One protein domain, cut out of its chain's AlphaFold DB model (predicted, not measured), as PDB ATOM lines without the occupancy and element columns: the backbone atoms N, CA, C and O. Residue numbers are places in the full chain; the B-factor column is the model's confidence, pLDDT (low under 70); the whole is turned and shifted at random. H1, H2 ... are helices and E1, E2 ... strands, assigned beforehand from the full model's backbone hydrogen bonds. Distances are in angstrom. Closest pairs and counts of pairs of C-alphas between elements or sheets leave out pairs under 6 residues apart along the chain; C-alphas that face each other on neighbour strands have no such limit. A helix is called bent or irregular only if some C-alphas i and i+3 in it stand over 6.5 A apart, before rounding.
ATOM      1  N   LYS A   5      -1.454  58.025  63.363       81.62
ATOM      2  CA  LYS A   5      -2.475  57.493  62.450       81.62
ATOM      3  C   LYS A   5      -3.000  58.524  61.449       81.62
ATOM      4  O   LYS A   5      -3.318  58.139  60.335       81.62
ATOM      5  N   MET A   6      -3.031  59.818  61.794       84.50
ATOM      6  CA  MET A   6      -3.531  60.854  60.873       84.50
ATOM      7  C   MET A   6      -2.646  61.016  59.626       84.50
ATOM      8  O   MET A   6      -3.117  61.504  58.605       84.50
ATOM      9  N   PHE A   7      -1.385  60.572  59.709       83.12
ATOM     10  CA  PHE A   7      -0.403  60.612  58.626       83.12
ATOM     11  C   PHE A   7      -0.385  59.342  57.764       83.12
ATOM     12  O   PHE A   7       0.352  59.295  56.780       83.12
ATOM     13  N   LEU A   8      -1.133  58.296  58.136       86.62
ATOM     14  CA  LEU A   8      -1.124  57.021  57.423       86.62
ATOM     15  C   LEU A   8      -2.222  56.985  56.364       86.62
ATOM     16  O   LEU A   8      -3.365  57.349  56.623       86.62
ATOM     17  N   SER A   9      -1.873  56.502  55.177       87.25
ATOM     18  CA  SER A   9      -2.824  56.215  54.107       87.25
ATOM     19  C   SER A   9      -2.243  55.183  53.146       87.25
ATOM     20  O   SER A   9      -1.046  54.868  53.200       87.25
ATOM     21  N   LYS A  10      -3.060  54.701  52.206       83.00
ATOM     22  CA  LYS A  10      -2.600  53.807  51.137       83.00
ATOM     23  C   LYS A  10      -1.509  54.436  50.259       83.00
ATOM     24  O   LYS A  10      -0.732  53.705  49.652       83.00
ATOM     25  N   LYS A  11      -1.320  55.763  50.266       80.44
ATOM     26  CA  LYS A  11      -0.166  56.415  49.604       80.44
ATOM     27  C   LYS A  11       1.189  55.957  50.143       80.44
ATOM     28  O   LYS A  11       2.173  55.935  49.398       80.44
ATOM     29  N   ALA A  12       1.260  55.550  51.413       73.00
ATOM     30  CA  ALA A  12       2.481  54.977  51.970       73.00
ATOM     31  C   ALA A  12       2.869  53.676  51.240       73.00
ATOM     32  O   ALA A  12       4.052  53.426  51.018       73.00
ATOM     33  N   VAL A  13       1.890  52.908  50.750       67.88
ATOM     34  CA  VAL A  13       2.114  51.687  49.958       67.88
ATOM     35  C   VAL A  13       2.863  51.987  48.666       67.88
ATOM     36  O   VAL A  13       3.818  51.286  48.334       67.88
ATOM     37  N   HIS A  14       2.499  53.060  47.962       65.56
ATOM     38  CA  HIS A  14       3.205  53.467  46.743       65.56
ATOM     39  C   HIS A  14       4.653  53.880  47.041       65.56
ATOM     40  O   HIS A  14       5.565  53.547  46.285       65.56
ATOM     41  N   SER A  15       4.880  54.546  48.176       67.44
ATOM     42  CA  SER A  15       6.203  55.048  48.563       67.44
ATOM     43  C   SER A  15       7.152  53.942  49.043       67.44
ATOM     44  O   SER A  15       8.331  53.959  48.692       67.44
ATOM     45  N   PHE A  16       6.660  52.976  49.828       69.62
ATOM     46  CA  PHE A  16       7.469  51.878  50.374       69.62
ATOM     47  C   PHE A  16       7.446  50.639  49.472       69.62
ATOM     48  O   PHE A  16       8.502  50.173  49.041       69.62
ATOM     49  N   GLY A  17       6.253  50.132  49.153       65.62
ATOM     50  CA  GLY A  17       6.058  48.923  48.354       65.62
ATOM     51  C   GLY A  17       6.445  49.112  46.890       65.62
ATOM     52  O   GLY A  17       7.195  48.302  46.354       65.62
ATOM     53  N   GLY A  18       6.008  50.203  46.251       65.44
ATOM     54  CA  GLY A  18       6.330  50.478  44.843       65.44
ATOM     55  C   GLY A  18       7.831  50.668  44.597       65.44
ATOM     56  O   GLY A  18       8.394  50.126  43.645       65.44
ATOM     57  N   TYR A  19       8.513  51.380  45.498       69.00
ATOM     58  CA  TYR A  19       9.964  51.555  45.426       69.00
ATOM     59  C   TYR A  19      10.727  50.244  45.674       69.00
ATOM     60  O   TYR A  19      11.662  49.943  44.930       69.00
ATOM     61  N   ALA A  20      10.339  49.461  46.689       66.69
ATOM     62  CA  ALA A  20      10.987  48.186  47.002       66.69
ATOM     63  C   ALA A  20      10.864  47.186  45.844       66.69
ATOM     64  O   ALA A  20      11.890  46.661  45.408       66.69
ATOM     65  N   ASN A  21       9.652  47.025  45.295       65.94
ATOM     66  CA  ASN A  21       9.369  46.233  44.092       65.94
ATOM     67  C   ASN A  21      10.314  46.615  42.944       65.94
ATOM     68  O   ASN A  21      11.080  45.792  42.444       65.94
ATOM     69  N   GLN A  22      10.337  47.903  42.581       64.50
ATOM     70  CA  GLN A  22      11.125  48.375  41.443       64.50
ATOM     71  C   GLN A  22      12.634  48.128  41.622       64.50
ATOM     72  O   GLN A  22      13.349  47.865  40.655       64.50
ATOM     73  N   GLN A  23      13.162  48.253  42.842       66.12
ATOM     74  CA  GLN A  23      14.585  48.017  43.103       66.12
ATOM     75  C   GLN A  23      14.932  46.525  43.180       66.12
ATOM     76  O   GLN A  23      15.987  46.140  42.675       66.12
ATOM     77  N   LEU A  24      14.064  45.690  43.764       68.25
ATOM     78  CA  LEU A  24      14.266  44.238  43.835       68.25
ATOM     79  C   LEU A  24      14.241  43.605  42.461       68.25
ATOM     80  O   LEU A  24      15.086  42.771  42.157       68.25
ATOM     81  N   TYR A  25      13.367  44.085  41.593       59.16
ATOM     82  CA  TYR A  25      13.336  43.610  40.229       59.16
ATOM     83  C   TYR A  25      14.581  44.017  39.432       59.16
ATOM     84  O   TYR A  25      15.185  43.204  38.736       59.16
ATOM     85  N   ARG A  26      15.064  45.257  39.594       63.19
ATOM     86  CA  ARG A  26      16.354  45.666  39.005       63.19
ATOM     87  C   ARG A  26      17.525  44.837  39.534       63.19
ATOM     88  O   ARG A  26      18.532  44.688  38.840       63.19
ATOM     89  N   LEU A  27      17.427  44.357  40.772       65.00
ATOM     90  CA  LEU A  27      18.383  43.421  41.343       65.00
ATOM     91  C   LEU A  27      18.224  42.038  40.687       65.00
ATOM     92  O   LEU A  27      19.219  41.482  40.223       65.00
ATOM     93  N   GLN A  28      16.999  41.531  40.548       58.19
ATOM     94  CA  GLN A  28      16.669  40.268  39.884       58.19
ATOM     95  C   GLN A  28      17.178  40.225  38.445       58.19
ATOM     96  O   GLN A  28      17.951  39.336  38.113       58.19
ATOM     97  N   GLN A  29      16.888  41.242  37.633       54.47
ATOM     98  CA  GLN A  29      17.344  41.352  36.243       54.47
ATOM     99  C   GLN A  29      18.879  41.312  36.105       54.47
ATOM    100  O   GLN A  29      19.407  40.869  35.090       54.47
ATOM    101  N   LYS A  30      19.620  41.759  37.128       55.38
ATOM    102  CA  LYS A  30      21.093  41.775  37.129       55.38
ATOM    103  C   LYS A  30      21.718  40.485  37.673       55.38
ATOM    104  O   LYS A  30      22.796  40.083  37.232       55.38
ATOM    105  N   SER A  31      21.044  39.848  38.628       50.38
ATOM    106  CA  SER A  31      21.383  38.517  39.164       50.38
ATOM    107  C   SER A  31      21.162  37.461  38.086       50.38
ATOM    108  O   SER A  31      21.990  36.590  37.816       50.38
ATOM    109  N   ALA A  32      20.047  37.617  37.389       46.25
ATOM    110  CA  ALA A  32      19.578  36.728  36.369       46.25
ATOM    111  C   ALA A  32      20.262  37.042  35.035       46.25
ATOM    112  O   ALA A  32      19.676  37.548  34.089       46.25
ATOM    113  N   SER A  33      21.498  36.567  34.909       45.72
ATOM    114  CA  SER A  33      22.069  36.218  33.600       45.72
ATOM    115  C   SER A  33      21.233  35.145  32.856       45.72
ATOM    116  O   SER A  33      21.642  34.715  31.780       45.72
ATOM    117  N   LYS A  34      20.121  34.669  33.449       43.81
ATOM    118  CA  LYS A  34      19.208  33.622  32.973       43.81
ATOM    119  C   LYS A  34      17.770  33.773  33.525       43.81
ATOM    120  O   LYS A  34      17.153  32.767  33.859       43.81
ATOM    121  N   LEU A  35      17.228  34.984  33.690       46.50
ATOM    122  CA  LEU A  35      15.758  35.094  33.766       46.50
ATOM    123  C   LEU A  35      15.284  34.770  32.352       46.50
ATOM    124  O   LEU A  35      15.861  35.308  31.400       46.50
ATOM    125  N   LYS A  36      14.320  33.858  32.195       55.62
ATOM    126  CA  LYS A  36      13.739  33.662  30.867       55.62
ATOM    127  C   LYS A  36      13.112  34.986  30.472       55.62
ATOM    128  O   LYS A  36      12.531  35.671  31.310       55.62
ATOM    129  N   GLN A  37      13.285  35.374  29.218       64.31
ATOM    130  CA  GLN A  37      12.764  36.647  28.742       64.31
ATOM    131  C   GLN A  37      11.240  36.737  28.987       64.31
ATOM    132  O   GLN A  37      10.751  37.819  29.282       64.31
ATOM    133  N   SER A  38      10.534  35.602  29.040       62.31
ATOM    134  CA  SER A  38       9.125  35.507  29.436       62.31
ATOM    135  C   SER A  38       8.794  36.005  30.844       62.31
ATOM    136  O   SER A  38       7.820  36.729  31.035       62.31
ATOM    137  N   ASP A  39       9.629  35.674  31.828       61.53
ATOM    138  CA  ASP A  39       9.421  36.065  33.226       61.53
ATOM    139  C   ASP A  39       9.577  37.591  33.388       61.53
ATOM    140  O   ASP A  39       8.999  38.210  34.285       61.53
ATOM    141  N   LEU A  40      10.365  38.209  32.495       63.44
ATOM    142  CA  LEU A  40      10.528  39.656  32.434       63.44
ATOM    143  C   LEU A  40       9.227  40.332  31.972       63.44
ATOM    144  O   LEU A  40       8.798  41.321  32.565       63.44
ATOM    145  N   GLU A  41       8.595  39.795  30.928       68.69
ATOM    146  CA  GLU A  41       7.336  40.322  30.391       68.69
ATOM    147  C   GLU A  41       6.196  40.197  31.408       68.69
ATOM    148  O   GLU A  41       5.466  41.162  31.621       68.69
ATOM    149  N   GLU A  42       6.089  39.067  32.120       70.19
ATOM    150  CA  GLU A  42       5.088  38.868  33.188       70.19
ATOM    151  C   GLU A  42       5.143  39.962  34.254       70.19
ATOM    152  O   GLU A  42       4.117  40.501  34.684       70.19
ATOM    153  N   HIS A  43       6.347  40.363  34.643       64.56
ATOM    154  CA  HIS A  43       6.513  41.402  35.646       64.56
ATOM    155  C   HIS A  43       6.240  42.813  35.111       64.56
ATOM    156  O   HIS A  43       5.671  43.655  35.823       64.56
ATOM    157  N   ILE A  44       6.632  43.097  33.865       71.06
ATOM    158  CA  ILE A  44       6.295  44.371  33.220       71.06
ATOM    159  C   ILE A  44       4.769  44.493  33.142       71.06
ATOM    160  O   ILE A  44       4.238  45.532  33.535       71.06
ATOM    161  N   LEU A  45       4.061  43.425  32.757       79.50
ATOM    162  CA  LEU A  45       2.601  43.396  32.704       79.50
ATOM    163  C   LEU A  45       1.988  43.678  34.080       79.50
ATOM    164  O   LEU A  45       1.209  44.621  34.205       79.50
ATOM    165  N   LYS A  46       2.415  42.962  35.130       70.94
ATOM    166  CA  LYS A  46       1.928  43.184  36.506       70.94
ATOM    167  C   LYS A  46       2.142  44.630  36.970       70.94
ATOM    168  O   LYS A  46       1.283  45.225  37.621       70.94
ATOM    169  N   THR A  47       3.277  45.235  36.609       65.06
ATOM    170  CA  THR A  47       3.556  46.650  36.909       65.06
ATOM    171  C   THR A  47       2.571  47.577  36.195       65.06
ATOM    172  O   THR A  47       2.044  48.505  36.808       65.06
ATOM    173  N   LEU A  48       2.318  47.339  34.907       74.00
ATOM    174  CA  LEU A  48       1.393  48.140  34.104       74.00
ATOM    175  C   LEU A  48      -0.058  47.988  34.592       74.00
ATOM    176  O   LEU A  48      -0.785  48.978  34.666       74.00
ATOM    177  N   GLU A  49      -0.463  46.788  35.010       71.06
ATOM    178  CA  GLU A  49      -1.768  46.527  35.626       71.06
ATOM    179  C   GLU A  49      -1.933  47.262  36.961       71.06
ATOM    180  O   GLU A  49      -2.966  47.882  37.211       71.06
ATOM    181  N   HIS A  50      -0.894  47.277  37.803       65.44
ATOM    182  CA  HIS A  50      -0.895  48.055  39.042       65.44
ATOM    183  C   HIS A  50      -0.947  49.565  38.791       65.44
ATOM    184  O   HIS A  50      -1.570  50.290  39.558       65.44
ATOM    185  N   MET A  51      -0.333  50.066  37.718       63.88
ATOM    186  CA  MET A  51      -0.475  51.475  37.334       63.88
ATOM    187  C   MET A  51      -1.901  51.802  36.876       63.88
ATOM    188  O   MET A  51      -2.377  52.914  37.111       63.88
ATOM    189  N   ARG A  52      -2.617  50.828  36.293       64.12
ATOM    190  CA  ARG A  52      -4.015  50.981  35.859       64.12
ATOM    191  C   ARG A  52      -4.951  51.323  37.017       64.12
ATOM    192  O   ARG A  52      -5.895  52.082  36.806       64.12
ATOM    193  N   THR A  53      -4.675  50.850  38.238       59.94
ATOM    194  CA  THR A  53      -5.483  51.223  39.417       59.94
ATOM    195  C   THR A  53      -5.378  52.708  39.761       59.94
ATOM    196  O   THR A  53      -6.311  53.259  40.334       59.94
ATOM    197  N   ASP A  54      -4.287  53.371  39.364       60.62
ATOM    198  CA  ASP A  54      -4.055  54.796  39.624       60.62
ATOM    199  C   ASP A  54      -4.526  55.686  38.458       60.62
ATOM    200  O   ASP A  54      -4.602  56.910  38.603       60.62
ATOM    201  N   PHE A  55      -4.831  55.108  37.289       65.75
ATOM    202  CA  PHE A  55      -5.225  55.856  36.088       65.75
ATOM    203  C   PHE A  55      -6.617  56.467  36.200       65.75
ATOM    204  O   PHE A  55      -6.796  57.605  35.774       65.75
ATOM    205  N   SER A  56      -7.562  55.777  36.841       59.88
ATOM    206  CA  SER A  56      -8.921  56.287  37.087       59.88
ATOM    207  C   SER A  56      -8.945  57.572  37.925       59.88
ATOM    208  O   SER A  56      -9.899  58.339  37.857       59.88
ATOM    209  N   SER A  57      -7.884  57.833  38.699       61.56
ATOM    210  CA  SER A  57      -7.747  59.054  39.504       61.56
ATOM    211  C   SER A  57      -7.099  60.229  38.758       61.56
ATOM    212  O   SER A  57      -7.261  61.378  39.168       61.56
ATOM    213  N   ARG A  58      -6.345  59.961  37.680       63.22
ATOM    214  CA  ARG A  58      -5.484  60.945  36.991       63.22
ATOM    215  C   ARG A  58      -5.908  61.255  35.561       63.22
ATOM    216  O   ARG A  58      -5.521  62.296  35.036       63.22
ATOM    217  N   TYR A  59      -6.682  60.370  34.949       71.56
ATOM    218  CA  TYR A  59      -7.150  60.490  33.579       71.56
ATOM    219  C   TYR A  59      -8.656  60.288  33.516       71.56
ATOM    220  O   TYR A  59      -9.256  59.659  34.386       71.56
ATOM    221  N   SER A  60      -9.265  60.828  32.463       69.94
ATOM    222  CA  SER A  60     -10.669  60.572  32.153       69.94
ATOM    223  C   SER A  60     -10.932  59.064  32.093       69.94
ATOM    224  O   SER A  60     -10.086  58.317  31.602       69.94
ATOM    225  N   ASN A  61     -12.095  58.611  32.574       66.81
ATOM    226  CA  ASN A  61     -12.432  57.186  32.580       66.81
ATOM    227  C   ASN A  61     -12.296  56.595  31.170       66.81
ATOM    228  O   ASN A  61     -13.067  56.913  30.262       66.81
ATOM    229  N   VAL A  62     -11.304  55.724  31.006       64.31
ATOM    230  CA  VAL A  62     -11.244  54.782  29.893       64.31
ATOM    231  C   VAL A  62     -12.410  53.812  30.106       64.31
ATOM    232  O   VAL A  62     -12.663  53.412  31.241       64.31
ATOM    233  N   GLN A  63     -13.162  53.473  29.054       63.88
ATOM    234  CA  GLN A  63     -14.168  52.402  29.157       63.88
ATOM    235  C   GLN A  63     -13.477  51.134  29.690       63.88
ATOM    236  O   GLN A  63     -12.305  50.927  29.384       63.88
ATOM    237  N   ASP A  64     -14.152  50.311  30.497       58.47
ATOM    238  CA  ASP A  64     -13.513  49.171  31.186       58.47
ATOM    239  C   ASP A  64     -12.789  48.193  30.227       58.47
ATOM    240  O   ASP A  64     -11.848  47.512  30.633       58.47
ATOM    241  N   ASP A  65     -13.176  48.166  28.945       63.94
ATOM    242  CA  ASP A  65     -12.586  47.385  27.847       63.94
ATOM    243  C   ASP A  65     -11.667  48.196  26.904       63.94
ATOM    244  O   ASP A  65     -11.217  47.693  25.875       63.94
ATOM    245  N   GLY A  66     -11.395  49.464  27.211       75.25
ATOM    246  CA  GLY A  66     -10.729  50.394  26.298       75.25
ATOM    247  C   GLY A  66      -9.214  50.219  26.192       75.25
ATOM    248  O   GLY A  66      -8.636  50.618  25.181       75.25
ATOM    249  N   ILE A  67      -8.555  49.642  27.203       83.25
ATOM    250  CA  ILE A  67      -7.130  49.274  27.165       83.25
ATOM    251  C   ILE A  67      -6.950  47.926  27.866       83.25
ATOM    252  O   ILE A  67      -7.100  47.823  29.089       83.25
ATOM    253  N   ASN A  68      -6.579  46.909  27.092       84.50
ATOM    254  CA  ASN A  68      -6.255  45.577  27.583       84.50
ATOM    255  C   ASN A  68      -4.779  45.272  27.322       84.50
ATOM    256  O   ASN A  68      -4.318  45.404  26.191       84.50
ATOM    257  N   LEU A  69      -4.056  44.872  28.363       87.50
ATOM    258  CA  LEU A  69      -2.661  44.449  28.277       87.50
ATOM    259  C   LEU A  69      -2.601  42.962  28.598       87.50
ATOM    260  O   LEU A  69      -3.236  42.518  29.551       87.50
ATOM    261  N   TYR A  70      -1.862  42.199  27.807       87.69
ATOM    262  CA  TYR A  70      -1.725  40.758  27.994       87.69
ATOM    263  C   TYR A  70      -0.404  40.277  27.410       87.69
ATOM    264  O   TYR A  70       0.222  40.973  26.618       87.69
ATOM    265  N   ILE A  71       0.022  39.086  27.812       86.12
ATOM    266  CA  ILE A  71       1.212  38.441  27.259       86.12
ATOM    267  C   ILE A  71       0.787  37.408  26.234       86.12
ATOM    268  O   ILE A  71      -0.124  36.618  26.479       86.12
ATOM    269  N   ASP A  72       1.484  37.406  25.107       88.88
ATOM    270  CA  ASP A  72       1.375  36.367  24.093       88.88
ATOM    271  C   ASP A  72       2.769  36.044  23.535       88.88
ATOM    272  O   ASP A  72       3.787  36.619  23.941       88.88
ATOM    273  N   ARG A  73       2.842  35.087  22.615       83.38
ATOM    274  CA  ARG A  73       4.066  34.716  21.914       83.38
ATOM    275  C   ARG A  73       4.639  35.927  21.180       83.38
ATOM    276  O   ARG A  73       3.944  36.572  20.397       83.38
ATOM    277  N   ALA A  74       5.927  36.189  21.398       80.62
ATOM    278  CA  ALA A  74       6.586  37.339  20.799       80.62
ATOM    279  C   ALA A  74       6.575  37.259  19.269       80.62
ATOM    280  O   ALA A  74       6.774  36.192  18.679       80.62
ATOM    281  N   ILE A  75       6.394  38.415  18.630       75.88
ATOM    282  CA  ILE A  75       6.606  38.567  17.184       75.88
ATOM    283  C   ILE A  75       8.056  38.990  16.918       75.88
ATOM    284  O   ILE A  75       8.613  38.693  15.858       75.88
ATOM    285  N   GLN A  76       8.682  39.670  17.881       58.53
ATOM    286  CA  GLN A  76      10.053  40.143  17.773       58.53
ATOM    287  C   GLN A  76      11.081  39.001  17.853       58.53
ATOM    288  O   GLN A  76      11.038  38.139  18.729       58.53
ATOM    289  N   GLU A  77      12.059  39.020  16.946       50.03
ATOM    290  CA  GLU A  77      13.143  38.036  16.924       50.03
ATOM    291  C   GLU A  77      14.030  38.161  18.178       50.03
ATOM    292  O   GLU A  77      14.497  39.249  18.526       50.03
ATOM    293  N   GLY A  78      14.263  37.034  18.860       51.19
ATOM    294  CA  GLY A  78      15.047  36.968  20.101       51.19
ATOM    295  C   GLY A  78      14.235  37.088  21.396       51.19
ATOM    296  O   GLY A  78      14.840  37.153  22.465       51.19
ATOM    297  N   PHE A  79      12.902  37.117  21.307       54.31
ATOM    298  CA  PHE A  79      11.977  37.141  22.442       54.31
ATOM    299  C   PHE A  79      11.144  35.843  22.448       54.31
ATOM    300  O   PHE A  79      10.768  35.331  21.394       54.31
ATOM    301  N   ASP A  80      10.878  35.298  23.634       62.06
ATOM    302  CA  ASP A  80      10.001  34.146  23.866       62.06
ATOM    303  C   ASP A  80       8.527  34.595  23.935       62.06
ATOM    304  O   ASP A  80       7.656  34.021  23.273       62.06
ATOM    305  N   THR A  81       8.245  35.656  24.697       71.94
ATOM    306  CA  THR A  81       6.914  36.277  24.828       71.94
ATOM    307  C   THR A  81       7.011  37.801  24.769       71.94
ATOM    308  O   THR A  81       8.098  38.356  24.891       71.94
ATOM    309  N   GLU A  82       5.898  38.495  24.567       79.81
ATOM    310  CA  GLU A  82       5.845  39.960  24.507       79.81
ATOM    311  C   GLU A  82       4.521  40.454  25.093       79.81
ATOM    312  O   GLU A  82       3.508  39.749  25.047       79.81
ATOM    313  N   ILE A  83       4.524  41.663  25.656       85.69
ATOM    314  CA  ILE A  83       3.285  42.328  26.059       85.69
ATOM    315  C   ILE A  83       2.600  42.930  24.837       85.69
ATOM    316  O   ILE A  83       3.107  43.852  24.198       85.69
ATOM    317  N   PHE A  84       1.387  42.464  24.587       89.75
ATOM    318  CA  PHE A  84       0.464  43.028  23.623       89.75
ATOM    319  C   PHE A  84      -0.507  43.991  24.293       89.75
ATOM    320  O   PHE A  84      -0.778  43.927  25.496       89.75
ATOM    321  N   MET A  85      -1.019  44.913  23.485       90.12
ATOM    322  CA  MET A  85      -1.968  45.920  23.923       90.12
ATOM    323  C   MET A  85      -3.098  46.056  22.906       90.12
ATOM    324  O   MET A  85      -2.868  46.513  21.784       90.12
ATOM    325  N   ASP A  86      -4.322  45.756  23.335       89.44
ATOM    326  CA  ASP A  86      -5.530  46.087  22.585       89.44
ATOM    327  C   ASP A  86      -6.067  47.428  23.091       89.44
ATOM    328  O   ASP A  86      -6.296  47.605  24.291       89.44
ATOM    329  N   VAL A  87      -6.268  48.386  22.182       88.12
ATOM    330  CA  VAL A  87      -6.714  49.743  22.529       88.12
ATOM    331  C   VAL A  87      -7.940  50.141  21.723       88.12
ATOM    332  O   VAL A  87      -7.921  50.165  20.493       88.12
ATOM    333  N   LYS A  88      -8.987  50.554  22.434       87.38
ATOM    334  CA  LYS A  88     -10.208  51.136  21.889       87.38
ATOM    335  C   LYS A  88     -10.551  52.413  22.651       87.38
ATOM    336  O   LYS A  88     -11.155  52.394  23.718       87.38
ATOM    337  N   LEU A  89     -10.188  53.549  22.062       85.50
ATOM    338  CA  LEU A  89     -10.489  54.872  22.601       85.50
ATOM    339  C   LEU A  89     -11.456  55.597  21.662       85.50
ATOM    340  O   LEU A  89     -11.178  55.753  20.475       85.50
ATOM    341  N   SER A  90     -12.586  56.059  22.196       85.69
ATOM    342  CA  SER A  90     -13.577  56.852  21.463       85.69
ATOM    343  C   SER A  90     -13.879  58.126  22.238       85.69
ATOM    344  O   SER A  90     -14.145  58.064  23.436       85.69
ATOM    345  N   HIS A  91     -13.809  59.277  21.564       87.38
ATOM    346  CA  HIS A  91     -14.003  60.598  22.177       87.38
ATOM    347  C   HIS A  91     -13.127  60.845  23.431       87.38
ATOM    348  O   HIS A  91     -13.531  61.530  24.366       87.38
ATOM    349  N   TYR A  92     -11.914  60.282  23.457       85.19
ATOM    350  CA  TYR A  92     -11.001  60.379  24.599       85.19
ATOM    351  C   TYR A  92     -10.111  61.635  24.517       85.19
ATOM    352  O   TYR A  92      -9.621  61.953  23.426       85.19
ATOM    353  N   PRO A  93      -9.855  62.358  25.626       89.50
ATOM    354  CA  PRO A  93      -9.022  63.557  25.592       89.50
ATOM    355  C   PRO A  93      -7.584  63.270  25.143       89.50
ATOM    356  O   PRO A  93      -6.863  62.468  25.734       89.50
ATOM    357  N   LEU A  94      -7.119  63.998  24.124       87.88
ATOM    358  CA  LEU A  94      -5.774  63.812  23.567       87.88
ATOM    359  C   LEU A  94      -4.655  64.058  24.597       87.88
ATOM    360  O   LEU A  94      -3.627  63.390  24.555       87.88
ATOM    361  N   ARG A  95      -4.837  65.005  25.529       87.69
ATOM    362  CA  ARG A  95      -3.834  65.275  26.579       87.69
ATOM    363  C   ARG A  95      -3.685  64.090  27.528       87.69
ATOM    364  O   ARG A  95      -2.557  63.718  27.843       87.69
ATOM    365  N   ASP A  96      -4.803  63.487  27.911       85.75
ATOM    366  CA  ASP A  96      -4.832  62.306  28.768       85.75
ATOM    367  C   ASP A  96      -4.180  61.121  28.049       85.75
ATOM    368  O   ASP A  96      -3.400  60.396  28.655       85.75
ATOM    369  N   TYR A  97      -4.403  60.973  26.736       86.81
ATOM    370  CA  TYR A  97      -3.737  59.941  25.932       86.81
ATOM    371  C   TYR A  97      -2.218  60.124  25.914       86.81
ATOM    372  O   TYR A  97      -1.478  59.176  26.165       86.81
ATOM    373  N   CYS A  98      -1.741  61.347  25.665       85.88
ATOM    374  CA  CYS A  98      -0.310  61.647  25.699       85.88
ATOM    375  C   CYS A  98       0.306  61.351  27.075       85.88
ATOM    376  O   CYS A  98       1.429  60.852  27.141       85.88
ATOM    377  N   GLY A  99      -0.420  61.645  28.160       83.31
ATOM    378  CA  GLY A  99      -0.007  61.322  29.525       83.31
ATOM    379  C   GLY A  99       0.092  59.815  29.756       83.31
ATOM    380  O   GLY A  99       1.158  59.325  30.125       83.31
ATOM    381  N   LEU A 100      -0.982  59.083  29.455       83.31
ATOM    382  CA  LEU A 100      -1.049  57.629  29.592       83.31
ATOM    383  C   LEU A 100       0.059  56.943  28.783       83.31
ATOM    384  O   LEU A 100       0.798  56.115  29.313       83.31
ATOM    385  N   TRP A 101       0.245  57.343  27.523       85.38
ATOM    386  CA  TRP A 101       1.302  56.806  26.668       85.38
ATOM    387  C   TRP A 101       2.702  57.084  27.221       85.38
ATOM    388  O   TRP A 101       3.558  56.199  27.198       85.38
ATOM    389  N   ALA A 102       2.952  58.288  27.745       82.75
ATOM    390  CA  ALA A 102       4.238  58.615  28.352       82.75
ATOM    391  C   ALA A 102       4.535  57.727  29.570       82.75
ATOM    392  O   ALA A 102       5.677  57.306  29.754       82.75
ATOM    393  N   GLU A 103       3.526  57.408  30.382       77.00
ATOM    394  CA  GLU A 103       3.673  56.509  31.526       77.00
ATOM    395  C   GLU A 103       3.969  55.069  31.100       77.00
ATOM    396  O   GLU A 103       4.975  54.515  31.547       77.00
ATOM    397  N   LEU A 104       3.182  54.504  30.175       80.88
ATOM    398  CA  LEU A 104       3.443  53.173  29.608       80.88
ATOM    399  C   LEU A 104       4.857  53.097  29.012       80.88
ATOM    400  O   LEU A 104       5.641  52.199  29.328       80.88
ATOM    401  N   GLN A 105       5.226  54.092  28.201       81.50
ATOM    402  CA  GLN A 105       6.529  54.160  27.549       81.50
ATOM    403  C   GLN A 105       7.676  54.238  28.563       81.50
ATOM    404  O   GLN A 105       8.716  53.603  28.370       81.50
ATOM    405  N   ASN A 106       7.530  55.035  29.622       72.44
ATOM    406  CA  ASN A 106       8.553  55.162  30.657       72.44
ATOM    407  C   ASN A 106       8.724  53.862  31.445       72.44
ATOM    408  O   ASN A 106       9.863  53.505  31.752       72.44
ATOM    409  N   THR A 107       7.635  53.143  31.717       68.44
ATOM    410  CA  THR A 107       7.670  51.834  32.376       68.44
ATOM    411  C   THR A 107       8.431  50.826  31.524       68.44
ATOM    412  O   THR A 107       9.446  50.309  31.983       68.44
ATOM    413  N   VAL A 108       8.070  50.653  30.250       72.88
ATOM    414  CA  VAL A 108       8.797  49.756  29.329       72.88
ATOM    415  C   VAL A 108      10.279  50.155  29.206       72.88
ATOM    416  O   VAL A 108      11.178  49.322  29.327       72.88
ATOM    417  N   LYS A 109      10.581  51.455  29.064       66.38
ATOM    418  CA  LYS A 109      11.970  51.956  28.996       66.38
ATOM    419  C   LYS A 109      12.773  51.712  30.274       66.38
ATOM    420  O   LYS A 109      13.989  51.527  30.184       66.38
ATOM    421  N   ALA A 110      12.139  51.746  31.445       57.75
ATOM    422  CA  ALA A 110      12.808  51.524  32.724       57.75
ATOM    423  C   ALA A 110      13.352  50.095  32.854       57.75
ATOM    424  O   ALA A 110      14.361  49.896  33.530       57.75
ATOM    425  N   TYR A 111      12.724  49.140  32.168       57.47
ATOM    426  CA  TYR A 111      13.152  47.745  32.105       57.47
ATOM    427  C   TYR A 111      14.163  47.469  30.980       57.47
ATOM    428  O   TYR A 111      14.914  46.498  31.050       57.47
ATOM    429  N   GLY A 112      14.269  48.372  29.996       53.00
ATOM    430  CA  GLY A 112      15.250  48.301  28.906       53.00
ATOM    431  C   GLY A 112      16.634  48.904  29.204       53.00
ATOM    432  O   GLY A 112      17.546  48.752  28.393       53.00
ATOM    433  N   LYS A 113      16.837  49.611  30.329       45.69
ATOM    434  CA  LYS A 113      18.134  50.237  30.669       45.69
ATOM    435  C   LYS A 113      18.589  49.916  32.088       45.69
ATOM    436  O   LYS A 113      18.033  50.413  33.066       45.69
ATOM    437  N   VAL A 114      19.704  49.192  32.186       44.69
ATOM    438  CA  VAL A 114      20.505  49.065  33.411       44.69
ATOM    439  C   VAL A 114      20.839  50.471  33.930       44.69
ATOM    440  O   VAL A 114      21.556  51.242  33.296       44.69
ATOM    441  N   GLY A 115      20.274  50.857  35.075       43.56
ATOM    442  CA  GLY A 115      20.482  52.190  35.642       43.56
ATOM    443  C   GLY A 115      21.853  52.346  36.321       43.56
ATOM    444  O   GLY A 115      22.228  51.530  37.164       43.56
ATOM    445  N   ARG A 116      22.553  53.466  36.062       42.09
ATOM    446  CA  ARG A 116      23.876  53.865  36.627       42.09
ATOM    447  C   ARG A 116      24.059  53.705  38.147       42.09
ATOM    448  O   ARG A 116      25.187  53.625  38.628       42.09
ATOM    449  N   ARG A 117      22.984  53.704  38.945       40.31
ATOM    450  CA  ARG A 117      23.067  53.508  40.410       40.31
ATOM    451  C   ARG A 117      23.379  52.053  40.787       40.31
ATOM    452  O   ARG A 117      24.135  51.831  41.731       40.31
ATOM    453  N   ASN A 118      22.893  51.088  40.007       46.38
ATOM    454  CA  ASN A 118      23.106  49.662  40.265       46.38
ATOM    455  C   ASN A 118      24.464  49.178  39.746       46.38
ATOM    456  O   ASN A 118      25.016  48.214  40.268       46.38
ATOM    457  N   GLU A 119      25.054  49.855  38.757       47.00
ATOM    458  CA  GLU A 119      26.469  49.676  38.389       47.00
ATOM    459  C   GLU A 119      27.394  49.987  39.573       47.00
ATOM    460  O   GLU A 119      28.249  49.172  39.910       47.00
ATOM    461  N   LYS A 120      27.155  51.100  40.281       49.28
ATOM    462  CA  LYS A 120      27.960  51.495  41.449       49.28
ATOM    463  C   LYS A 120      27.814  50.562  42.655       49.28
ATOM    464  O   LYS A 120      28.794  50.342  43.354       49.28
ATOM    465  N   ALA A 121      26.623  50.029  42.939       48.69
ATOM    466  CA  ALA A 121      26.425  49.133  44.089       48.69
ATOM    467  C   ALA A 121      27.190  47.804  43.938       48.69
ATOM    468  O   ALA A 121      27.736  47.294  44.918       48.69
ATOM    469  N   ILE A 122      27.274  47.300  42.704       49.22
ATOM    470  CA  ILE A 122      28.037  46.096  42.347       49.22
ATOM    471  C   ILE A 122      29.535  46.377  42.315       49.22
ATOM    472  O   ILE A 122      30.297  45.605  42.879       49.22
ATOM    473  N   ALA A 123      29.959  47.526  41.782       53.44
ATOM    474  CA  ALA A 123      31.363  47.943  41.836       53.44
ATOM    475  C   ALA A 123      31.907  48.105  43.275       53.44
ATOM    476  O   ALA A 123      33.112  48.234  43.466       53.44
ATOM    477  N   HIS A 124      31.031  48.123  44.285       57.34
ATOM    478  CA  HIS A 124      31.394  48.295  45.690       57.34
ATOM    479  C   HIS A 124      31.036  47.100  46.598       57.34
ATOM    480  O   HIS A 124      31.090  47.280  47.812       57.34
ATOM    481  N   ASN A 125      30.670  45.921  46.066       60.81
ATOM    482  CA  ASN A 125      30.304  44.728  46.860       60.81
ATOM    483  C   ASN A 125      29.209  44.999  47.917       60.81
ATOM    484  O   ASN A 125      29.300  44.573  49.065       60.81
ATOM    485  N   LYS A 126      28.168  45.772  47.565       72.94
ATOM    486  CA  LYS A 126      27.081  46.164  48.498       72.94
ATOM    487  C   LYS A 126      25.755  45.450  48.236       72.94
ATOM    488  O   LYS A 126      24.715  45.944  48.672       72.94
ATOM    489  N   ILE A 127      25.779  44.323  47.528       79.25
ATOM    490  CA  ILE A 127      24.568  43.621  47.088       79.25
ATOM    491  C   ILE A 127      23.772  43.097  48.285       79.25
ATOM    492  O   ILE A 127      22.621  43.490  48.424       79.25
ATOM    493  N   GLY A 128      24.390  42.360  49.213       85.12
ATOM    494  CA  GLY A 128      23.699  41.861  50.413       85.12
ATOM    495  C   GLY A 128      23.048  42.978  51.240       85.12
ATOM    496  O   GLY A 128      21.866  42.918  51.576       85.12
ATOM    497  N   LYS A 129      23.769  44.085  51.486       87.38
ATOM    498  CA  LYS A 129      23.207  45.269  52.169       87.38
ATOM    499  C   LYS A 129      21.996  45.846  51.427       87.38
ATOM    500  O   LYS A 129      21.055  46.313  52.069       87.38
ATOM    501  N   HIS A 130      22.049  45.878  50.099       83.31
ATOM    502  CA  HIS A 130      20.948  46.375  49.288       83.31
ATOM    503  C   HIS A 130      19.747  45.425  49.349       83.31
ATOM    504  O   HIS A 130      18.667  45.884  49.704       83.31
ATOM    505  N   SER A 131      19.947  44.123  49.127       84.94
ATOM    506  CA  SER A 131      18.933  43.067  49.256       84.94
ATOM    507  C   SER A 131      18.205  43.124  50.601       84.94
ATOM    508  O   SER A 131      16.977  43.187  50.646       84.94
ATOM    509  N   MET A 132      18.965  43.216  51.697       92.00
ATOM    510  CA  MET A 132      18.429  43.348  53.054       92.00
ATOM    511  C   MET A 132      17.531  44.578  53.186       92.00
ATOM    512  O   MET A 132      16.436  44.504  53.742       92.00
ATOM    513  N   HIS A 133      17.976  45.722  52.660       88.88
ATOM    514  CA  HIS A 133      17.206  46.956  52.755       88.88
ATOM    515  C   HIS A 133      15.853  46.844  52.044       88.88
ATOM    516  O   HIS A 133      14.869  47.388  52.540       88.88
ATOM    517  N   LEU A 134      15.795  46.131  50.922       85.25
ATOM    518  CA  LEU A 134      14.571  45.967  50.143       85.25
ATOM    519  C   LEU A 134      13.559  45.063  50.848       85.25
ATOM    520  O   LEU A 134      12.394  45.438  50.966       85.25
ATOM    521  N   ILE A 135      14.013  43.947  51.422       90.38
ATOM    522  CA  ILE A 135      13.178  43.102  52.287       90.38
ATOM    523  C   ILE A 135      12.673  43.897  53.499       90.38
ATOM    524  O   ILE A 135      11.489  43.853  53.835       90.38
ATOM    525  N   ARG A 136      13.530  44.726  54.108       92.31
ATOM    526  CA  ARG A 136      13.119  45.601  55.213       92.31
ATOM    527  C   ARG A 136      12.009  46.578  54.810       92.31
ATOM    528  O   ARG A 136      11.134  46.858  55.624       92.31
ATOM    529  N   LEU A 137      12.027  47.106  53.584       89.19
ATOM    530  CA  LEU A 137      10.965  47.986  53.082       89.19
ATOM    531  C   LEU A 137       9.636  47.241  52.900       89.19
ATOM    532  O   LEU A 137       8.599  47.802  53.249       89.19
ATOM    533  N   TYR A 138       9.660  45.986  52.436       87.38
ATOM    534  CA  TYR A 138       8.464  45.135  52.397       87.38
ATOM    535  C   TYR A 138       7.864  44.937  53.783       87.38
ATOM    536  O   TYR A 138       6.679  45.195  53.980       87.38
ATOM    537  N   MET A 139       8.688  44.555  54.760       92.00
ATOM    538  CA  MET A 139       8.246  44.371  56.145       92.00
ATOM    539  C   MET A 139       7.635  45.656  56.722       92.00
ATOM    540  O   MET A 139       6.597  45.610  57.375       92.00
ATOM    541  N   MET A 140       8.239  46.819  56.445       90.31
ATOM    542  CA  MET A 140       7.691  48.119  56.853       90.31
ATOM    543  C   MET A 140       6.350  48.420  56.195       90.31
ATOM    544  O   MET A 140       5.440  48.900  56.864       90.31
ATOM    545  N   CYS A 141       6.220  48.133  54.903       89.25
ATOM    546  CA  CYS A 141       4.969  48.321  54.183       89.25
ATOM    547  C   CYS A 141       3.861  47.414  54.744       89.25
ATOM    548  O   CYS A 141       2.736  47.862  54.940       89.25
ATOM    549  N   LEU A 142       4.192  46.164  55.076       91.00
ATOM    550  CA  LEU A 142       3.263  45.221  55.698       91.00
ATOM    551  C   LEU A 142       2.832  45.659  57.097       91.00
ATOM    552  O   LEU A 142       1.646  45.609  57.395       91.00
ATOM    553  N   ASP A 143       3.742  46.153  57.938       91.81
ATOM    554  CA  ASP A 143       3.348  46.679  59.254       91.81
ATOM    555  C   ASP A 143       2.422  47.891  59.141       91.81
ATOM    556  O   ASP A 143       1.488  48.034  59.930       91.81
ATOM    557  N   LEU A 144       2.645  48.744  58.141       90.06
ATOM    558  CA  LEU A 144       1.741  49.850  57.857       90.06
ATOM    559  C   LEU A 144       0.358  49.341  57.449       90.06
ATOM    560  O   LEU A 144      -0.638  49.813  57.986       90.06
ATOM    561  N   LEU A 145       0.293  48.379  56.529       90.00
ATOM    562  CA  LEU A 145      -0.969  47.893  55.974       90.00
ATOM    563  C   LEU A 145      -1.775  47.020  56.938       90.00
ATOM    564  O   LEU A 145      -3.000  47.125  56.964       90.00
ATOM    565  N   GLU A 146      -1.099  46.162  57.698       90.94
ATOM    566  CA  GLU A 146      -1.730  45.160  58.563       90.94
ATOM    567  C   GLU A 146      -1.927  45.660  59.997       90.94
ATOM    568  O   GLU A 146      -2.875  45.256  60.665       90.94
ATOM    569  N   LYS A 147      -1.013  46.501  60.498       89.75
ATOM    570  CA  LYS A 147      -0.988  46.920  61.910       89.75
ATOM    571  C   LYS A 147      -1.199  48.421  62.090       89.75
ATOM    572  O   LYS A 147      -1.401  48.865  63.217       89.75
ATOM    573  N   GLU A 148      -1.148  49.201  61.007       89.38
ATOM    574  CA  GLU A 148      -1.153  50.669  61.043       89.38
ATOM    575  C   GLU A 148      -0.013  51.233  61.916       89.38
ATOM    576  O   GLU A 148      -0.169  52.237  62.623       89.38
ATOM    577  N   GLU A 149       1.155  50.575  61.890       88.31
ATOM    578  CA  GLU A 149       2.313  50.939  62.709       88.31
ATOM    579  C   GLU A 149       3.566  51.223  61.880       88.31
ATOM    580  O   GLU A 149       3.911  50.511  60.940       88.31
ATOM    581  N   ILE A 150       4.310  52.255  62.286       86.06
ATOM    582  CA  ILE A 150       5.628  52.563  61.727       86.06
ATOM    583  C   ILE A 150       6.682  51.859  62.585       86.06
ATOM    584  O   ILE A 150       7.088  52.375  63.627       86.06
ATOM    585  N   VAL A 151       7.139  50.690  62.138       88.19
ATOM    586  CA  VAL A 151       8.181  49.912  62.822       88.19
ATOM    587  C   VAL A 151       9.514  50.080  62.090       88.19
ATOM    588  O   VAL A 151       9.734  49.519  61.014       88.19
ATOM    589  N   THR A 152      10.416  50.881  62.661       83.56
ATOM    590  CA  THR A 152      11.750  51.153  62.090       83.56
ATOM    591  C   THR A 152      12.851  50.278  62.688       83.56
ATOM    592  O   THR A 152      13.815  49.959  61.989       83.56
ATOM    593  N   TYR A 153      12.707  49.868  63.950       89.75
ATOM    594  CA  TYR A 153      13.607  48.936  64.628       89.75
ATOM    595  C   TYR A 153      13.096  47.498  64.478       89.75
ATOM    596  O   TYR A 153      11.937  47.216  64.772       89.75
ATOM    597  N   ARG A 154      13.956  46.605  63.976       90.81
ATOM    598  CA  ARG A 154      13.600  45.261  63.493       90.81
ATOM    599  C   ARG A 154      14.255  44.184  64.339       90.81
ATOM    600  O   ARG A 154      15.149  43.497  63.869       90.81
ATOM    601  N   GLU A 155      13.846  44.078  65.595       93.00
ATOM    602  CA  GLU A 155      14.403  43.071  66.506       93.00
ATOM    603  C   GLU A 155      14.014  41.650  66.089       93.00
ATOM    604  O   GLU A 155      14.862  40.772  66.011       93.00
ATOM    605  N   LYS A 156      12.738  41.440  65.745       92.88
ATOM    606  CA  LYS A 156      12.193  40.116  65.404       92.88
ATOM    607  C   LYS A 156      12.781  39.544  64.118       92.88
ATOM    608  O   LYS A 156      12.998  38.344  64.024       92.88
ATOM    609  N   GLU A 157      13.023  40.400  63.130       95.00
ATOM    610  CA  GLU A 157      13.571  40.008  61.830       95.00
ATOM    611  C   GLU A 157      15.083  40.262  61.731       95.00
ATOM    612  O   GLU A 157      15.649  40.152  60.645       95.00
ATOM    613  N   HIS A 158      15.738  40.628  62.842       94.69
ATOM    614  CA  HIS A 158      17.142  41.037  62.861       94.69
ATOM    615  C   HIS A 158      18.047  39.997  62.198       94.69
ATOM    616  O   HIS A 158      18.803  40.335  61.289       94.69
ATOM    617  N   ASP A 159      17.923  38.739  62.617       96.31
ATOM    618  CA  ASP A 159      18.809  37.664  62.174       96.31
ATOM    619  C   ASP A 159      18.625  37.365  60.687       96.31
ATOM    620  O   ASP A 159      19.607  37.284  59.957       96.31
ATOM    621  N   LEU A 160      17.379  37.336  60.201       96.12
ATOM    622  CA  LEU A 160      17.083  37.208  58.772       96.12
ATOM    623  C   LEU A 160      17.699  38.360  57.962       96.12
ATOM    624  O   LEU A 160      18.293  38.149  56.904       96.12
ATOM    625  N   LEU A 161      17.568  39.596  58.446       95.62
ATOM    626  CA  LEU A 161      18.131  40.764  57.773       95.62
ATOM    627  C   LEU A 161      19.667  40.726  57.768       95.62
ATOM    628  O   LEU A 161      20.272  41.132  56.773       95.62
ATOM    629  N   MET A 162      20.305  40.247  58.840       95.88
ATOM    630  CA  MET A 162      21.761  40.078  58.881       95.88
ATOM    631  C   MET A 162      22.219  38.940  57.966       95.88
ATOM    632  O   MET A 162      23.121  39.162  57.166       95.88
ATOM    633  N   ASP A 163      21.521  37.805  57.950       95.81
ATOM    634  CA  ASP A 163      21.763  36.695  57.022       95.81
ATOM    635  C   ASP A 163      21.762  37.165  55.552       95.81
ATOM    636  O   ASP A 163      22.674  36.861  54.779       95.81
ATOM    637  N   ILE A 164      20.764  37.965  55.154       92.75
ATOM    638  CA  ILE A 164      20.696  38.553  53.805       92.75
ATOM    639  C   ILE A 164      21.850  39.533  53.573       92.75
ATOM    640  O   ILE A 164      22.453  39.549  52.495       92.75
ATOM    641  N   ARG A 165      22.157  40.370  54.568       92.06
ATOM    642  CA  ARG A 165      23.215  41.379  54.467       92.06
ATOM    643  C   ARG A 165      24.592  40.753  54.284       92.06
ATOM    644  O   ARG A 165      25.369  41.280  53.486       92.06
ATOM    645  N   ASP A 166      24.854  39.678  55.012       92.19
ATOM    646  CA  ASP A 166      26.141  38.989  55.074       92.19
ATOM    647  C   ASP A 166      26.323  37.998  53.916       92.19
ATOM    648  O   ASP A 166      27.384  37.401  53.763       92.19
ATOM    649  N   GLY A 167      25.317  37.891  53.041       88.75
ATOM    650  CA  GLY A 167      25.431  37.214  51.757       88.75
ATOM    651  C   GLY A 167      25.011  35.748  51.768       88.75
ATOM    652  O   GLY A 167      25.288  35.052  50.801       88.75
ATOM    653  N   LYS A 168      24.294  35.276  52.799       92.12
ATOM    654  CA  LYS A 168      23.779  33.891  52.871       92.12
ATOM    655  C   LYS A 168      22.945  33.490  51.648       92.12
ATOM    656  O   LYS A 168      22.899  32.321  51.288       92.12
ATOM    657  N   TYR A 169      22.297  34.471  51.028       83.12
ATOM    658  CA  TYR A 169      21.460  34.312  49.843       83.12
ATOM    659  C   TYR A 169      22.143  34.819  48.566       83.12
ATOM    660  O   TYR A 169      21.464  35.258  47.639       83.12
ATOM    661  N   LEU A 170      23.477  34.836  48.534       83.94
ATOM    662  CA  LEU A 170      24.269  35.161  47.354       83.94
ATOM    663  C   LEU A 170      25.043  33.923  46.886       83.94
ATOM    664  O   LEU A 170      25.513  33.124  47.694       83.94
ATOM    665  N   ASP A 171      25.169  33.764  45.572       76.12
ATOM    666  CA  ASP A 171      25.998  32.735  44.954       76.12
ATOM    667  C   ASP A 171      27.489  33.125  44.965       76.12
ATOM    668  O   ASP A 171      27.889  34.198  45.422       76.12
ATOM    669  N   SER A 172      28.338  32.264  44.399       76.06
ATOM    670  CA  SER A 172      29.783  32.503  44.292       76.06
ATOM    671  C   SER A 172      30.175  33.732  43.454       76.06
ATOM    672  O   SER A 172      31.352  34.074  43.402       76.06
ATOM    673  N   ASN A 173      29.224  34.363  42.759       72.38
ATOM    674  CA  ASN A 173      29.407  35.561  41.941       72.38
ATOM    675  C   ASN A 173      28.721  36.796  42.558       72.38
ATOM    676  O   ASN A 173      28.450  37.759  41.833       72.38
ATOM    677  N   ASP A 174      28.403  36.762  43.858       73.19
ATOM    678  CA  ASP A 174      27.667  37.798  44.594       73.19
ATOM    679  C   ASP A 174      26.251  38.068  44.046       73.19
ATOM    680  O   ASP A 174      25.697  39.163  44.204       73.19
ATOM    681  N   LYS A 175      25.633  37.081  43.388       72.00
ATOM    682  CA  LYS A 175      24.284  37.214  42.831       72.00
ATOM    683  C   LYS A 175      23.248  36.587  43.760       72.00
ATOM    684  O   LYS A 175      23.443  35.455  44.183       72.00
ATOM    685  N   PRO A 176      22.128  37.275  44.034       75.06
ATOM    686  CA  PRO A 176      20.980  36.695  44.716       75.06
ATOM    687  C   PRO A 176      20.575  35.323  44.171       75.06
ATOM    688  O   PRO A 176      20.430  35.152  42.958       75.06
ATOM    689  N   THR A 177      20.405  34.365  45.077       74.06
ATOM    690  CA  THR A 177      20.054  32.978  44.754       74.06
ATOM    691  C   THR A 177      18.545  32.813  44.515       74.06
ATOM    692  O   THR A 177      17.767  33.710  44.851       74.06
ATOM    693  N   PRO A 178      18.084  31.685  43.946       66.56
ATOM    694  CA  PRO A 178      16.653  31.401  43.813       66.56
ATOM    695  C   PRO A 178      15.885  31.489  45.140       66.56
ATOM    696  O   PRO A 178      14.806  32.074  45.174       66.56
ATOM    697  N   GLU A 179      16.477  31.022  46.242       72.56
ATOM    698  CA  GLU A 179      15.876  31.063  47.583       72.56
ATOM    699  C   GLU A 179      15.608  32.505  48.048       72.56
ATOM    700  O   GLU A 179      14.640  32.773  48.761       72.56
ATOM    701  N   PHE A 180      16.436  33.466  47.617       78.56
ATOM    702  CA  PHE A 180      16.166  34.884  47.851       78.56
ATOM    703  C   PHE A 180      14.888  35.340  47.143       78.56
ATOM    704  O   PHE A 180      14.080  36.068  47.716       78.56
ATOM    705  N   PHE A 181      14.703  34.934  45.886       70.12
ATOM    706  CA  PHE A 181      13.556  35.355  45.084       70.12
ATOM    707  C   PHE A 181      12.262  34.654  45.491       70.12
ATOM    708  O   PHE A 181      11.202  35.271  45.420       70.12
ATOM    709  N   GLU A 182      12.336  33.421  45.991       71.19
ATOM    710  CA  GLU A 182      11.196  32.763  46.635       71.19
ATOM    711  C   GLU A 182      10.702  33.576  47.837       71.19
ATOM    712  O   GLU A 182       9.517  33.903  47.911       71.19
ATOM    713  N   MET A 183      11.616  34.023  48.705       82.00
ATOM    714  CA  MET A 183      11.285  34.900  49.832       82.00
ATOM    715  C   MET A 183      10.667  36.230  49.373       82.00
ATOM    716  O   MET A 183       9.679  36.690  49.944       82.00
ATOM    717  N   VAL A 184      11.220  36.859  48.331       78.19
ATOM    718  CA  VAL A 184      10.660  38.097  47.758       78.19
ATOM    719  C   VAL A 184       9.230  37.871  47.261       78.19
ATOM    720  O   VAL A 184       8.352  38.673  47.573       78.19
ATOM    721  N   ASN A 185       8.973  36.766  46.559       72.19
ATOM    722  CA  ASN A 185       7.647  36.417  46.046       72.19
ATOM    723  C   ASN A 185       6.626  36.200  47.179       72.19
ATOM    724  O   ASN A 185       5.468  36.599  47.067       72.19
ATOM    725  N   GLU A 186       7.040  35.608  48.302       79.25
ATOM    726  CA  GLU A 186       6.181  35.492  49.488       79.25
ATOM    727  C   GLU A 186       5.799  36.864  50.061       79.25
ATOM    728  O   GLU A 186       4.624  37.108  50.361       79.25
ATOM    729  N   TYR A 187       6.763  37.785  50.162       84.69
ATOM    730  CA  TYR A 187       6.494  39.157  50.595       84.69
ATOM    731  C   TYR A 187       5.598  39.917  49.615       84.69
ATOM    732  O   TYR A 187       4.716  40.650  50.061       84.69
ATOM    733  N   GLU A 188       5.776  39.725  48.308       78.50
ATOM    734  CA  GLU A 188       4.927  40.318  47.269       78.50
ATOM    735  C   GLU A 188       3.484  39.838  47.369       78.50
ATOM    736  O   GLU A 188       2.573  40.659  47.466       78.50
ATOM    737  N   LYS A 189       3.263  38.521  47.441       79.31
ATOM    738  CA  LYS A 189       1.919  37.945  47.601       79.31
ATOM    739  C   LYS A 189       1.227  38.457  48.858       79.31
ATOM    740  O   LYS A 189       0.045  38.798  48.831       79.31
ATOM    741  N   ARG A 190       1.965  38.530  49.970       87.19
ATOM    742  CA  ARG A 190       1.434  39.066  51.224       87.19
ATOM    743  C   ARG A 190       1.126  40.557  51.115       87.19
ATOM    744  O   ARG A 190       0.117  40.998  51.654       87.19
ATOM    745  N   LEU A 191       1.960  41.324  50.412       85.19
ATOM    746  CA  LEU A 191       1.734  42.747  50.192       85.19
ATOM    747  C   LEU A 191       0.479  42.991  49.347       85.19
ATOM    748  O   LEU A 191      -0.329  43.842  49.714       85.19
ATOM    749  N   ASP A 192       0.297  42.227  48.269       82.81
ATOM    750  CA  ASP A 192      -0.890  42.299  47.411       82.81
ATOM    751  C   ASP A 192      -2.161  41.999  48.226       82.81
ATOM    752  O   ASP A 192      -3.135  42.756  48.181       82.81
ATOM    753  N   TYR A 193      -2.119  40.960  49.069       86.69
ATOM    754  CA  TYR A 193      -3.208  40.641  49.994       86.69
ATOM    755  C   TYR A 193      -3.467  41.768  51.007       86.69
ATOM    756  O   TYR A 193      -4.611  42.194  51.183       86.69
ATOM    757  N   ALA A 194      -2.427  42.287  51.662       89.50
ATOM    758  CA  ALA A 194      -2.559  43.341  52.666       89.50
ATOM    759  C   ALA A 194      -3.096  44.647  52.057       89.50
ATOM    760  O   ALA A 194      -3.933  45.310  52.664       89.50
ATOM    761  N   LYS A 195      -2.684  44.993  50.829       84.81
ATOM    762  CA  LYS A 195      -3.188  46.164  50.097       84.81
ATOM    763  C   LYS A 195      -4.693  46.059  49.835       84.81
ATOM    764  O   LYS A 195      -5.395  47.059  49.968       84.81
ATOM    765  N   ALA A 196      -5.185  44.867  49.494       85.25
ATOM    766  CA  ALA A 196      -6.605  44.627  49.239       85.25
ATOM    767  C   ALA A 196      -7.471  44.621  50.515       85.25
ATOM    768  O   ALA A 196      -8.669  44.874  50.431       85.25
ATOM    769  N   ASN A 197      -6.879  44.351  51.684       90.81
ATOM    770  CA  ASN A 197      -7.608  44.129  52.941       90.81
ATOM    771  C   ASN A 197      -7.308  45.166  54.040       90.81
ATOM    772  O   ASN A 197      -7.751  45.005  55.176       90.81
ATOM    773  N   THR A 198      -6.549  46.219  53.740       90.00
ATOM    774  CA  THR A 198      -6.188  47.241  54.732       90.00
ATOM    775  C   THR A 198      -7.358  48.170  55.072       90.00
ATOM    776  O   THR A 198      -8.139  48.555  54.201       90.00
ATOM    777  N   SER A 199      -7.433  48.589  56.337       89.69
ATOM    778  CA  SER A 199      -8.351  49.622  56.841       89.69
ATOM    779  C   SER A 199      -7.864  51.054  56.600       89.69
ATOM    780  O   SER A 199      -8.597  52.001  56.888       89.69
ATOM    781  N   LEU A 200      -6.640  51.234  56.089       89.12
ATOM    782  CA  LEU A 200      -6.087  52.562  55.844       89.12
ATOM    783  C   LEU A 200      -6.924  53.338  54.814       89.12
ATOM    784  O   LEU A 200      -7.326  52.769  53.795       89.12
ATOM    785  N   PRO A 201      -7.139  54.649  55.023       88.94
ATOM    786  CA  PRO A 201      -7.807  55.487  54.036       88.94
ATOM    787  C   PRO A 201      -6.932  55.650  52.787       88.94
ATOM    788  O   PRO A 201      -5.708  55.508  52.848       88.94
ATOM    789  N   ASP A 202      -7.540  55.988  51.650       85.44
ATOM    790  CA  ASP A 202      -6.788  56.270  50.418       85.44
ATOM    791  C   ASP A 202      -5.894  57.516  50.589       85.44
ATOM    792  O   ASP A 202      -4.727  57.530  50.189       85.44
ATOM    793  N   GLU A 203      -6.404  58.521  51.305       85.56
ATOM    794  CA  GLU A 203      -5.743  59.797  51.577       85.56
ATOM    795  C   GLU A 203      -5.532  60.034  53.082       85.56
ATOM    796  O   GLU A 203      -6.393  59.658  53.883       85.56
ATOM    797  N   PRO A 204      -4.416  60.666  53.503       85.94
ATOM    798  CA  PRO A 204      -4.248  61.110  54.884       85.94
ATOM    799  C   PRO A 204      -5.271  62.195  55.241       85.94
ATOM    800  O   PRO A 204      -5.737  62.940  54.376       85.94
ATOM    801  N   ASN A 205      -5.566  62.357  56.531       87.44
ATOM    802  CA  ASN A 205      -6.434  63.444  56.980       87.44
ATOM    803  C   ASN A 205      -5.651  64.769  56.999       87.44
ATOM    804  O   ASN A 205      -5.094  65.165  58.022       87.44
ATOM    805  N   TYR A 206      -5.588  65.438  55.845       85.75
ATOM    806  CA  TYR A 206      -4.836  66.682  55.667       85.75
ATOM    807  C   TYR A 206      -5.315  67.826  56.563       85.75
ATOM    808  O   TYR A 206      -4.493  68.626  56.998       85.75
ATOM    809  N   GLU A 207      -6.610  67.899  56.865       88.44
ATOM    810  CA  GLU A 207      -7.163  68.917  57.759       88.44
ATOM    811  C   GLU A 207      -6.613  68.739  59.179       88.44
ATOM    812  O   GLU A 207      -5.954  69.638  59.702       88.44
ATOM    813  N   ALA A 208      -6.734  67.529  59.736       87.69
ATOM    814  CA  ALA A 208      -6.185  67.203  61.054       87.69
ATOM    815  C   ALA A 208      -4.652  67.350  61.111       87.69
ATOM    816  O   ALA A 208      -4.102  67.782  62.126       87.69
ATOM    817  N   ILE A 209      -3.947  67.012  60.024       88.81
ATOM    818  CA  ILE A 209      -2.499  67.233  59.915       88.81
ATOM    819  C   ILE A 209      -2.176  68.727  59.991       88.81
ATOM    820  O   ILE A 209      -1.285  69.114  60.748       88.81
ATOM    821  N   ASN A 210      -2.871  69.566  59.220       89.81
ATOM    822  CA  ASN A 210      -2.611  71.003  59.175       89.81
ATOM    823  C   ASN A 210      -2.883  71.664  60.530       89.81
ATOM    824  O   ASN A 210      -2.031  72.411  61.012       89.81
ATOM    825  N   GLU A 211      -3.999  71.330  61.180       90.75
ATOM    826  CA  GLU A 211      -4.303  71.797  62.538       90.75
ATOM    827  C   GLU A 211      -3.214  71.383  63.533       90.75
ATOM    828  O   GLU A 211      -2.733  72.193  64.333       90.75
ATOM    829  N   PHE A 212      -2.752  70.131  63.453       89.88
ATOM    830  CA  PHE A 212      -1.673  69.659  64.307       89.88
ATOM    831  C   PHE A 212      -0.368  70.428  64.058       89.88
ATOM    832  O   PHE A 212       0.252  70.878  65.024       89.88
ATOM    833  N   VAL A 213       0.039  70.624  62.799       88.25
ATOM    834  CA  VAL A 213       1.250  71.388  62.450       88.25
ATOM    835  C   VAL A 213       1.149  72.832  62.941       88.25
ATOM    836  O   VAL A 213       2.105  73.332  63.535       88.25
ATOM    837  N   MET A 214      -0.006  73.485  62.769       90.00
ATOM    838  CA  MET A 214      -0.255  74.826  63.306       90.00
ATOM    839  C   MET A 214      -0.078  74.857  64.825       90.00
ATOM    840  O   MET A 214       0.679  75.687  65.323       90.00
ATOM    841  N   SER A 215      -0.670  73.900  65.549       90.62
ATOM    842  CA  SER A 215      -0.543  73.819  67.012       90.62
ATOM    843  C   SER A 215       0.902  73.619  67.480       90.62
ATOM    844  O   SER A 215       1.293  74.093  68.545       90.62
ATOM    845  N   VAL A 216       1.711  72.862  66.731       88.88
ATOM    846  CA  VAL A 216       3.124  72.632  67.064       88.88
ATOM    847  C   VAL A 216       3.916  73.912  66.827       88.88
ATOM    848  O   VAL A 216       4.676  74.324  67.700       88.88
TER     849      VAL A 216
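Overview. This is residues 5 to 216 of the 225 residues of the protein "Predicted nucleotidyltransferase" of Pseudobutyrivibrio sp. ACV-2 (UniProt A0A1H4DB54). Two lobes lie side by side in a flat outline: a bundle of three helices, H1, H5 and H7, with short H6 packed on H5, and a smaller lobe in which H2 has H3 on one side and the two-stranded hairpin E1 and E2 on another. Between the lobes there are few contacts, H1 coming close to H2 and H3, while the last helix, H8, touches no helix. The printed part has 212 residues, with eight named helices and two named strands in the order H1 H2 E1 E2 H3 H4 H5 H6 H7 H8; the sheet E1 - E2 is antiparallel and the class is mostly helix. The whole is compact, with a radius of gyration of the C-alphas of 19.6 A and spans of 61 by 56 by 30 A.

Along the chain. H1, residues 11 to 31, begins at C-alpha 11 (-0.166, 56.415, 49.604) and is 29.9 A long. H2, residues 37 to 58, is 31.5 A long, with a kink of 29 degrees near residue 52; it is irregular, but only just, C-alphas 53 and 56 being 6.55 A apart. E1, residues 67 to 73, and E2, residues 81 to 87, precede H3, residues 94 to 112, 26.7 A. H4 is residues 116 to 122; H5, residues 127 to 147, is 29.7 A long. H6 is residues 158 to 165, H7 residues 178 to 197, 28.9 A, and H8 residues 206 to 216, ending at C-alpha 216 (3.124, 72.632, 67.064).

Arrangement. H5 is the hub. It touches H1 at a shallow tilt of 29 degrees, opposite ways, closest at the C-alphas of Ala 20 and Leu 134, 5.3 A. It touches H7 at a shallow tilt of 22 degrees, the same way, closest at C-alphas 145 and 194, 5.8 A. With residues 127 to 136 alone it touches H6, its partner in a helical hairpin; C-alphas 128 and 165 are closest, 4.1 A. H1 and H7 only just touch, with 3 pairs of C-alphas within 8 A, the closest 13 and 195, 7.7 A. H4 is close to H1 but not clearly touching, closest at C-alphas 27 and 118, 7.9 A. H1 and H2 are close but not clearly touching, closest at C-alphas 29 and 40, 8.0 A. H2 touches H3 at a shallow tilt of 30 degrees, closest at C-alphas 48 and 104, 7.1 A. The closest C-alphas of H2 and E2 are 38 and 81, 5.2 A. In the hairpin E1 and E2, N 70 and O 84 are 3.1 A apart and N 84 and O 70 2.8 A, within hydrogen-bond range. H2 is apart from H5 and H7. In H3, H5, H6, H7 and H8 every O i to N i+4 pair is within range; H1 has 15 of 17, H2 13 of 18, H4 2 of 3.

Size, cuts and confidence. The C-alphas of Glu 77 and Ser 215 are the two farthest apart, 63.1 A. The printed part has no cut, and the link from H6 to H7 is long. Mean pLDDT of the printed part is 76.2; 70 residues are under 70, among them residues 13 to 41 and 109 to 125.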